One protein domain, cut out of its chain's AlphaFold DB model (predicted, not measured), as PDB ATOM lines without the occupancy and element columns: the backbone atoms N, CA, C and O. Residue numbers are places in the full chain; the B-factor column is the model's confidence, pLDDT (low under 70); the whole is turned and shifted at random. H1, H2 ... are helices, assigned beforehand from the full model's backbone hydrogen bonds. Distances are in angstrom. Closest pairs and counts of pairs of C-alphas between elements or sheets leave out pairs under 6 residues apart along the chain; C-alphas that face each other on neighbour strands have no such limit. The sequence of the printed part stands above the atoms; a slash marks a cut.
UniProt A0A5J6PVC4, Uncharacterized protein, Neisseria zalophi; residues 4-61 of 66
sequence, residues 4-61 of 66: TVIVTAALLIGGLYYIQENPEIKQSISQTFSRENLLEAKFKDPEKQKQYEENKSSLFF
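Overview. This is residues 4 to 61 of the 66 residues of an uncharacterized protein of Neisseria zalophi (UniProt A0A5J6PVC4). Four helices are strung end to end in an open, angular row with no core, H1 and H4 making the arms at its ends and H2 and H3 the stretch between. The printed part has 58 residues, is all helix with no named strand, and is extended: radius of gyration of the C-alphas 18.9 A, spans 53 by 25 by 21 A.

Along the chain. H1, residues 4 to 21, starts at C-alpha 4 (31.632, 26.610, -24.221) and is 25.8 A long. H2 is residues 23 to 32, H3 residues 35 to 42. H4, residues 46 to 60, is 22.0 A long and ends at C-alpha 60 (15.972, 49.118, -66.384).

Arrangement. H1, with residues 19 to 20 alone, and H2 only just touch, with 3 pairs of C-alphas within 8 A, only at the corner; they are about perpendicular at 84 degrees, closest C-alphas Gln 20 and Lys 26, 6.3 A. H2 and H3 are close but not clearly touching, closest C-alphas Gln 31 and Asn 37, 7.3 A, at a steep tilt of 47 degrees, the same way. H3 and H4 are near each other. Every O i to N i+4 pair is within hydrogen-bond range in H1, H2 and H3; in H4, 8 of 11.

Size, cuts and confidence. The C-alphas farthest apart, Thr 4 and Phe 61, are 54.0 A apart. The printed part has no cut, and its three links are tight. Confidence is under 70 at residues 33, 35 to 47, 51 to 53 and 55 to 61.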
ATOM      1  N   THR A   4      32.974  26.028 -24.081       82.31
ATOM      2  CA  THR A   4      31.632  26.610 -24.221       82.31
ATOM      3  C   THR A   4      31.378  27.196 -25.607       82.31
ATOM      4  O   THR A   4      30.301  27.004 -26.149       82.31
ATOM      5  N   VAL A   5      32.376  27.830 -26.231       82.81
ATOM      6  CA  VAL A   5      32.239  28.407 -27.581       82.81
ATOM      7  C   VAL A   5      32.032  27.310 -28.626       82.81
ATOM      8  O   VAL A   5      31.213  27.468 -29.526       82.81
ATOM      9  N   ILE A   6      32.725  26.178 -28.478       84.50
ATOM     10  CA  ILE A   6      32.606  25.033 -29.391       84.50
ATOM     11  C   ILE A   6      31.225  24.379 -29.256       84.50
ATOM     12  O   ILE A   6      30.588  24.084 -30.264       84.50
ATOM     13  N   VAL A   7      30.733  24.202 -28.026       86.88
ATOM     14  CA  VAL A   7      29.398  23.633 -27.772       86.88
ATOM     15  C   VAL A   7      28.296  24.544 -28.318       86.88
ATOM     16  O   VAL A   7      27.383  24.062 -28.984       86.88
ATOM     17  N   THR A   8      28.402  25.859 -28.111       87.38
ATOM     18  CA  THR A   8      27.441  26.822 -28.665       87.38
ATOM     19  C   THR A   8      27.456  26.814 -30.192       87.38
ATOM     20  O   THR A   8      26.395  26.799 -30.812       87.38
ATOM     21  N   ALA A   9      28.636  26.766 -30.815       86.75
ATOM     22  CA  ALA A   9      28.748  26.675 -32.269       86.75
ATOM     23  C   ALA A   9      28.122  25.379 -32.812       86.75
ATOM     24  O   ALA A   9      27.376  25.423 -33.786       86.75
ATOM     25  N   ALA A  10      28.363  24.241 -32.154       86.88
ATOM     26  CA  ALA A  10      27.787  22.959 -32.549       86.88
ATOM     27  C   ALA A  10      26.251  22.949 -32.448       86.88
ATOM     28  O   ALA A  10      25.586  22.464 -33.360       86.88
ATOM     29  N   LEU A  11      25.682  23.535 -31.387       88.88
ATOM     30  CA  LEU A  11      24.229  23.678 -31.233       88.88
ATOM     31  C   LEU A  11      23.609  24.544 -32.333       88.88
ATOM     32  O   LEU A  11      22.570  24.183 -32.881       88.88
ATOM     33  N   LEU A  12      24.253  25.658 -32.688       86.94
ATOM     34  CA  LEU A  12      23.778  26.534 -33.762       86.94
ATOM     35  C   LEU A  12      23.804  25.825 -35.120       86.94
ATOM     36  O   LEU A  12      22.825  25.882 -35.859       86.94
ATOM     37  N   ILE A  13      24.895  25.124 -35.433       87.44
ATOM     38  CA  ILE A  13      25.034  24.390 -36.697       87.44
ATOM     39  C   ILE A  13      24.019  23.241 -36.766       87.44
ATOM     40  O   ILE A  13      23.345  23.089 -37.782       87.44
ATOM     41  N   GLY A  14      23.859  22.473 -35.684       85.44
ATOM     42  CA  GLY A  14      22.881  21.385 -35.613       85.44
ATOM     43  C   GLY A  14      21.437  21.875 -35.747       85.44
ATOM     44  O   GLY A  14      20.654  21.286 -36.490       85.44
ATOM     45  N   GLY A  15      21.096  22.994 -35.100       82.25
ATOM     46  CA  GLY A  15      19.780  23.621 -35.236       82.25
ATOM     47  C   GLY A  15      19.501  24.115 -36.658       82.25
ATOM     48  O   GLY A  15      18.410  23.894 -37.181       82.25
ATOM     49  N   LEU A  16      20.494  24.722 -37.317       80.56
ATOM     50  CA  LEU A  16      20.375  25.145 -38.716       80.56
ATOM     51  C   LEU A  16      20.194  23.956 -39.664       80.56
ATOM     52  O   LEU A  16      19.362  24.027 -40.566       80.56
ATOM     53  N   TYR A  17      20.925  22.862 -39.443       82.12
ATOM     54  CA  TYR A  17      20.789  21.646 -40.244       82.12
ATOM     55  C   TYR A  17      19.388  21.033 -40.107       82.12
ATOM     56  O   TYR A  17      18.731  20.759 -41.107       82.12
ATOM     57  N   TYR A  18      18.875  20.941 -38.877       80.00
ATOM     58  CA  TYR A  18      17.523  20.447 -38.603       80.00
ATOM     59  C   TYR A  18      16.425  21.282 -39.284       80.00
ATOM     60  O   TYR A  18      15.438  20.743 -39.790       80.00
ATOM     61  N   ILE A  19      16.595  22.606 -39.317       78.56
ATOM     62  CA  ILE A  19      15.682  23.528 -40.009       78.56
ATOM     63  C   ILE A  19      15.739  23.330 -41.532       78.56
ATOM     64  O   ILE A  19      14.707  23.420 -42.193       78.56
ATOM     65  N   GLN A  20      16.920  23.059 -42.095       72.75
ATOM     66  CA  GLN A  20      17.099  22.849 -43.537       72.75
ATOM     67  C   GLN A  20      16.552  21.505 -44.027       72.75
ATOM     68  O   GLN A  20      16.056  21.425 -45.153       72.75
ATOM     69  N   GLU A  21      16.658  20.463 -43.205       76.94
ATOM     70  CA  GLU A  21      16.238  19.104 -43.555       76.94
ATOM     71  C   GLU A  21      14.727  18.896 -43.380       76.94
ATOM     72  O   GLU A  21      14.144  18.041 -44.041       76.94
ATOM     73  N   ASN A  22      14.067  19.723 -42.559       77.19
ATOM     74  CA  ASN A  22      12.618  19.682 -42.398       77.19
ATOM     75  C   ASN A  22      11.884  20.269 -43.619       77.19
ATOM     76  O   ASN A  22      11.907  21.490 -43.827       77.19
ATOM     77  N   PRO A  23      11.165  19.444 -44.402       71.62
ATOM     78  CA  PRO A  23      10.486  19.902 -45.611       71.62
ATOM     79  C   PRO A  23       9.365  20.907 -45.309       71.62
ATOM     80  O   PRO A  23       9.187  21.856 -46.071       71.62
ATOM     81  N   GLU A  24       8.673  20.767 -44.175       75.69
ATOM     82  CA  GLU A  24       7.613  21.692 -43.744       75.69
ATOM     83  C   GLU A  24       8.154  23.095 -43.442       75.69
ATOM     84  O   GLU A  24       7.607  24.101 -43.899       75.69
ATOM     85  N   ILE A  25       9.279  23.176 -42.724       72.38
ATOM     86  CA  ILE A  25       9.913  24.456 -42.382       72.38
ATOM     87  C   ILE A  25      10.480  25.109 -43.644       72.38
ATOM     88  O   ILE A  25      10.290  26.304 -43.870       72.38
ATOM     89  N   LYS A  26      11.111  24.321 -44.518       70.06
ATOM     90  CA  LYS A  26      11.606  24.792 -45.813       70.06
ATOM     91  C   LYS A  26      10.484  25.358 -46.685       70.06
ATOM     92  O   LYS A  26      10.672  26.403 -47.307       70.06
ATOM     93  N   GLN A  27       9.322  24.707 -46.715       73.31
ATOM     94  CA  GLN A  27       8.159  25.179 -47.462       73.31
ATOM     95  C   GLN A  27       7.589  26.472 -46.862       73.31
ATOM     96  O   GLN A  27       7.342  27.418 -47.607       73.31
ATOM     97  N   SER A  28       7.475  26.562 -45.533       72.69
ATOM     98  CA  SER A  28       7.030  27.780 -44.839       72.69
ATOM     99  C   SER A  28       7.977  28.965 -45.067       72.69
ATOM    100  O   SER A  28       7.521  30.064 -45.387       72.69
ATOM    101  N   ILE A  29       9.295  28.750 -44.985       70.50
ATOM    102  CA  ILE A  29      10.302  29.772 -45.308       70.50
ATOM    103  C   ILE A  29      10.176  30.165 -46.782       70.50
ATOM    104  O   ILE A  29      10.080  31.346 -47.095       70.50
ATOM    105  N   SER A  30      10.107  29.199 -47.699       70.56
ATOM    106  CA  SER A  30       9.981  29.486 -49.131       70.56
ATOM    107  C   SER A  30       8.708  30.260 -49.480       70.56
ATOM    108  O   SER A  30       8.743  31.092 -50.383       70.56
ATOM    109  N   GLN A  31       7.595  29.999 -48.795       72.69
ATOM    110  CA  GLN A  31       6.344  30.737 -48.973       72.69
ATOM    111  C   GLN A  31       6.416  32.132 -48.343       72.69
ATOM    112  O   GLN A  31       5.977  33.103 -48.946       72.69
ATOM    113  N   THR A  32       7.014  32.265 -47.160       70.75
ATOM    114  CA  THR A  32       7.168  33.559 -46.474       70.75
ATOM    115  C   THR A  32       8.113  34.495 -47.232       70.75
ATOM    116  O   THR A  32       7.860  35.691 -47.328       70.75
ATOM    117  N   PHE A  33       9.178  33.944 -47.817       69.56
ATOM    118  CA  PHE A  33      10.135  34.662 -48.662       69.56
ATOM    119  C   PHE A  33       9.802  34.562 -50.157       69.56
ATOM    120  O   PHE A  33      10.647  34.891 -50.998       69.56
ATOM    121  N   SER A  34       8.594  34.120 -50.517       70.94
ATOM    122  CA  SER A  34       8.165  34.150 -51.911       70.94
ATOM    123  C   SER A  34       8.132  35.602 -52.383       70.94
ATOM    124  O   SER A  34       7.844  36.527 -51.618       70.94
ATOM    125  N   ARG A  35       8.457  35.831 -53.659       62.31
ATOM    126  CA  ARG A  35       8.422  37.187 -54.227       62.31
ATOM    127  C   ARG A  35       7.042  37.818 -54.058       62.31
ATOM    128  O   ARG A  35       6.977  39.006 -53.800       62.31
ATOM    129  N   GLU A  36       5.985  37.024 -54.151       63.81
ATOM    130  CA  GLU A  36       4.600  37.452 -53.946       63.81
ATOM    131  C   GLU A  36       4.401  38.020 -52.535       63.81
ATOM    132  O   GLU A  36       4.057  39.191 -52.405       63.81
ATOM    133  N   ASN A  37       4.766  37.274 -51.486       63.31
ATOM    134  CA  ASN A  37       4.640  37.743 -50.100       63.31
ATOM    135  C   ASN A  37       5.595  38.901 -49.766       63.31
ATOM    136  O   ASN A  37       5.247  39.809 -49.011       63.31
ATOM    137  N   LEU A  38       6.807  38.904 -50.330       65.81
ATOM    138  CA  LEU A  38       7.778  39.985 -50.126       65.81
ATOM    139  C   LEU A  38       7.366  41.285 -50.828       65.81
ATOM    140  O   LEU A  38       7.723  42.371 -50.363       65.81
ATOM    141  N   LEU A  39       6.642  41.188 -51.944       63.56
ATOM    142  CA  LEU A  39       6.086  42.337 -52.651       63.56
ATOM    143  C   LEU A  39       4.797  42.809 -51.972       63.56
ATOM    144  O   LEU A  39       4.691  44.001 -51.707       63.56
ATOM    145  N   GLU A  40       3.891  41.915 -51.568       59.03
ATOM    146  CA  GLU A  40       2.706  42.275 -50.770       59.03
ATOM    147  C   GLU A  40       3.084  42.980 -49.460       59.03
ATOM    148  O   GLU A  40       2.494  44.000 -49.100       59.03
ATOM    149  N   ALA A  41       4.127  42.511 -48.767       59.81
ATOM    150  CA  ALA A  41       4.612  43.165 -47.553       59.81
ATOM    151  C   ALA A  41       5.156  44.583 -47.809       59.81
ATOM    152  O   ALA A  41       5.045  45.448 -46.935       59.81
ATOM    153  N   LYS A  42       5.736  44.839 -48.992       57.81
ATOM    154  CA  LYS A  42       6.234  46.167 -49.394       57.81
ATOM    155  C   LYS A  42       5.147  47.078 -49.961       57.81
ATOM    156  O   LYS A  42       5.293  48.297 -49.877       57.81
ATOM    157  N   PHE A  43       4.063  46.513 -50.480       60.09
ATOM    158  CA  PHE A  43       2.982  47.233 -51.138       60.09
ATOM    159  C   PHE A  43       1.634  46.944 -50.471       60.09
ATOM    160  O   PHE A  43       0.671  46.554 -51.114       60.09
ATOM    161  N   LYS A  44       1.540  47.205 -49.161       62.88
ATOM    162  CA  LYS A  44       0.239  47.270 -48.466       62.88
ATOM    163  C   LYS A  44      -0.658  48.405 -48.974       62.88
ATOM    164  O   LYS A  44      -1.835  48.454 -48.639       62.88
ATOM    165  N   ASP A  45      -0.075  49.331 -49.731       66.75
ATOM    166  CA  ASP A  45      -0.705  50.533 -50.246       66.75
ATOM    167  C   ASP A  45      -0.740  50.460 -51.787       66.75
ATOM    168  O   ASP A  45       0.324  50.537 -52.422       66.75
ATOM    169  N   PRO A  46      -1.921  50.255 -52.403       68.94
ATOM    170  CA  PRO A  46      -2.048  49.998 -53.838       68.94
ATOM    171  C   PRO A  46      -1.545  51.163 -54.705       68.94
ATOM    172  O   PRO A  46      -1.064  50.941 -55.819       68.94
ATOM    173  N   GLU A  47      -1.561  52.398 -54.194       69.12
ATOM    174  CA  GLU A  47      -1.005  53.557 -54.907       69.12
ATOM    175  C   GLU A  47       0.522  53.482 -55.044       69.12
ATOM    176  O   GLU A  47       1.080  53.834 -56.087       69.12
ATOM    177  N   LYS A  48       1.215  52.952 -54.028       70.88
ATOM    178  CA  LYS A  48       2.678  52.787 -54.053       70.88
ATOM    179  C   LYS A  48       3.113  51.638 -54.953       70.88
ATOM    180  O   LYS A  48       4.192  51.707 -55.539       70.88
ATOM    181  N   GLN A  49       2.278  50.607 -55.089       70.19
ATOM    182  CA  GLN A  49       2.514  49.523 -56.043       70.19
ATOM    183  C   GLN A  49       2.491  50.048 -57.476       70.19
ATOM    184  O   GLN A  49       3.408  49.779 -58.249       70.19
ATOM    185  N   LYS A  50       1.486  50.869 -57.795       71.56
ATOM    186  CA  LYS A  50       1.330  51.469 -59.119       71.56
ATOM    187  C   LYS A  50       2.506  52.385 -59.474       71.56
ATOM    188  O   LYS A  50       3.089  52.242 -60.542       71.56
ATOM    189  N   GLN A  51       2.937  53.234 -58.537       68.88
ATOM    190  CA  GLN A  51       4.123  54.081 -58.719       68.88
ATOM    191  C   GLN A  51       5.423  53.278 -58.875       68.88
ATOM    192  O   GLN A  51       6.325  53.702 -59.601       68.88
ATOM    193  N   TYR A  52       5.552  52.135 -58.193       69.31
ATOM    194  CA  TYR A  52       6.703  51.251 -58.361       69.31
ATOM    195  C   TYR A  52       6.709  50.591 -59.741       69.31
ATOM    196  O   TYR A  52       7.754  50.579 -60.383       69.31
ATOM    197  N   GLU A  53       5.574  50.079 -60.220       69.25
ATOM    198  CA  GLU A  53       5.491  49.476 -61.555       69.25
ATOM    199  C   GLU A  53       5.753  50.492 -62.672       69.25
ATOM    200  O   GLU A  53       6.528  50.203 -63.587       69.25
ATOM    201  N   GLU A  54       5.210  51.705 -62.548       71.38
ATOM    202  CA  GLU A  54       5.463  52.805 -63.486       71.38
ATOM    203  C   GLU A  54       6.959  53.185 -63.516       71.38
ATOM    204  O   GLU A  54       7.558  53.248 -64.593       71.38
ATOM    205  N   ASN A  55       7.618  53.329 -62.357       65.00
ATOM    206  CA  ASN A  55       9.039  53.710 -62.281       65.00
ATOM    207  C   ASN A  55      10.034  52.570 -62.546       65.00
ATOM    208  O   ASN A  55      11.189  52.830 -62.891       65.00
ATOM    209  N   LYS A  56       9.629  51.304 -62.396       64.25
ATOM    210  CA  LYS A  56      10.512  50.154 -62.641       64.25
ATOM    211  C   LYS A  56      10.961  50.114 -64.100       64.25
ATOM    212  O   LYS A  56      12.120  49.820 -64.367       64.25
ATOM    213  N   SER A  57      10.077  50.467 -65.032       59.88
ATOM    214  CA  SER A  57      10.422  50.560 -66.456       59.88
ATOM    215  C   SER A  57      11.548  51.578 -66.711       59.88
ATOM    216  O   SER A  57      12.524  51.262 -67.384       59.88
ATOM    217  N   SER A  58      11.506  52.746 -66.067       60.31
ATOM    218  CA  SER A  58      12.511  53.803 -66.253       60.31
ATOM    219  C   SER A  58      13.908  53.455 -65.722       60.31
ATOM    220  O   SER A  58      14.882  54.040 -66.186       60.31
ATOM    221  N   LEU A  59      14.032  52.544 -64.749       57.72
ATOM    222  CA  LEU A  59      15.323  52.193 -64.134       57.72
ATOM    223  C   LEU A  59      16.070  51.066 -64.863       57.72
ATOM    224  O   LEU A  59      17.280  50.937 -64.685       57.72
ATOM    225  N   PHE A  60      15.373  50.255 -65.667       60.59
ATOM    226  CA  PHE A  60      15.972  49.118 -66.384       60.59
ATOM    227  C   PHE A  60      16.099  49.332 -67.897       60.59
ATOM    228  O   PHE A  60      16.824  48.584 -68.546       60.59
ATOM    229  N   PHE A  61      15.479  50.378 -68.447       53.53
ATOM    230  CA  PHE A  61      15.782  50.876 -69.786       53.53
ATOM    231  C   PHE A  61      16.705  52.090 -69.671       53.53
ATOM    232  O   PHE A  61      16.285  53.235 -69.816       53.53
TER     233      PHE A  61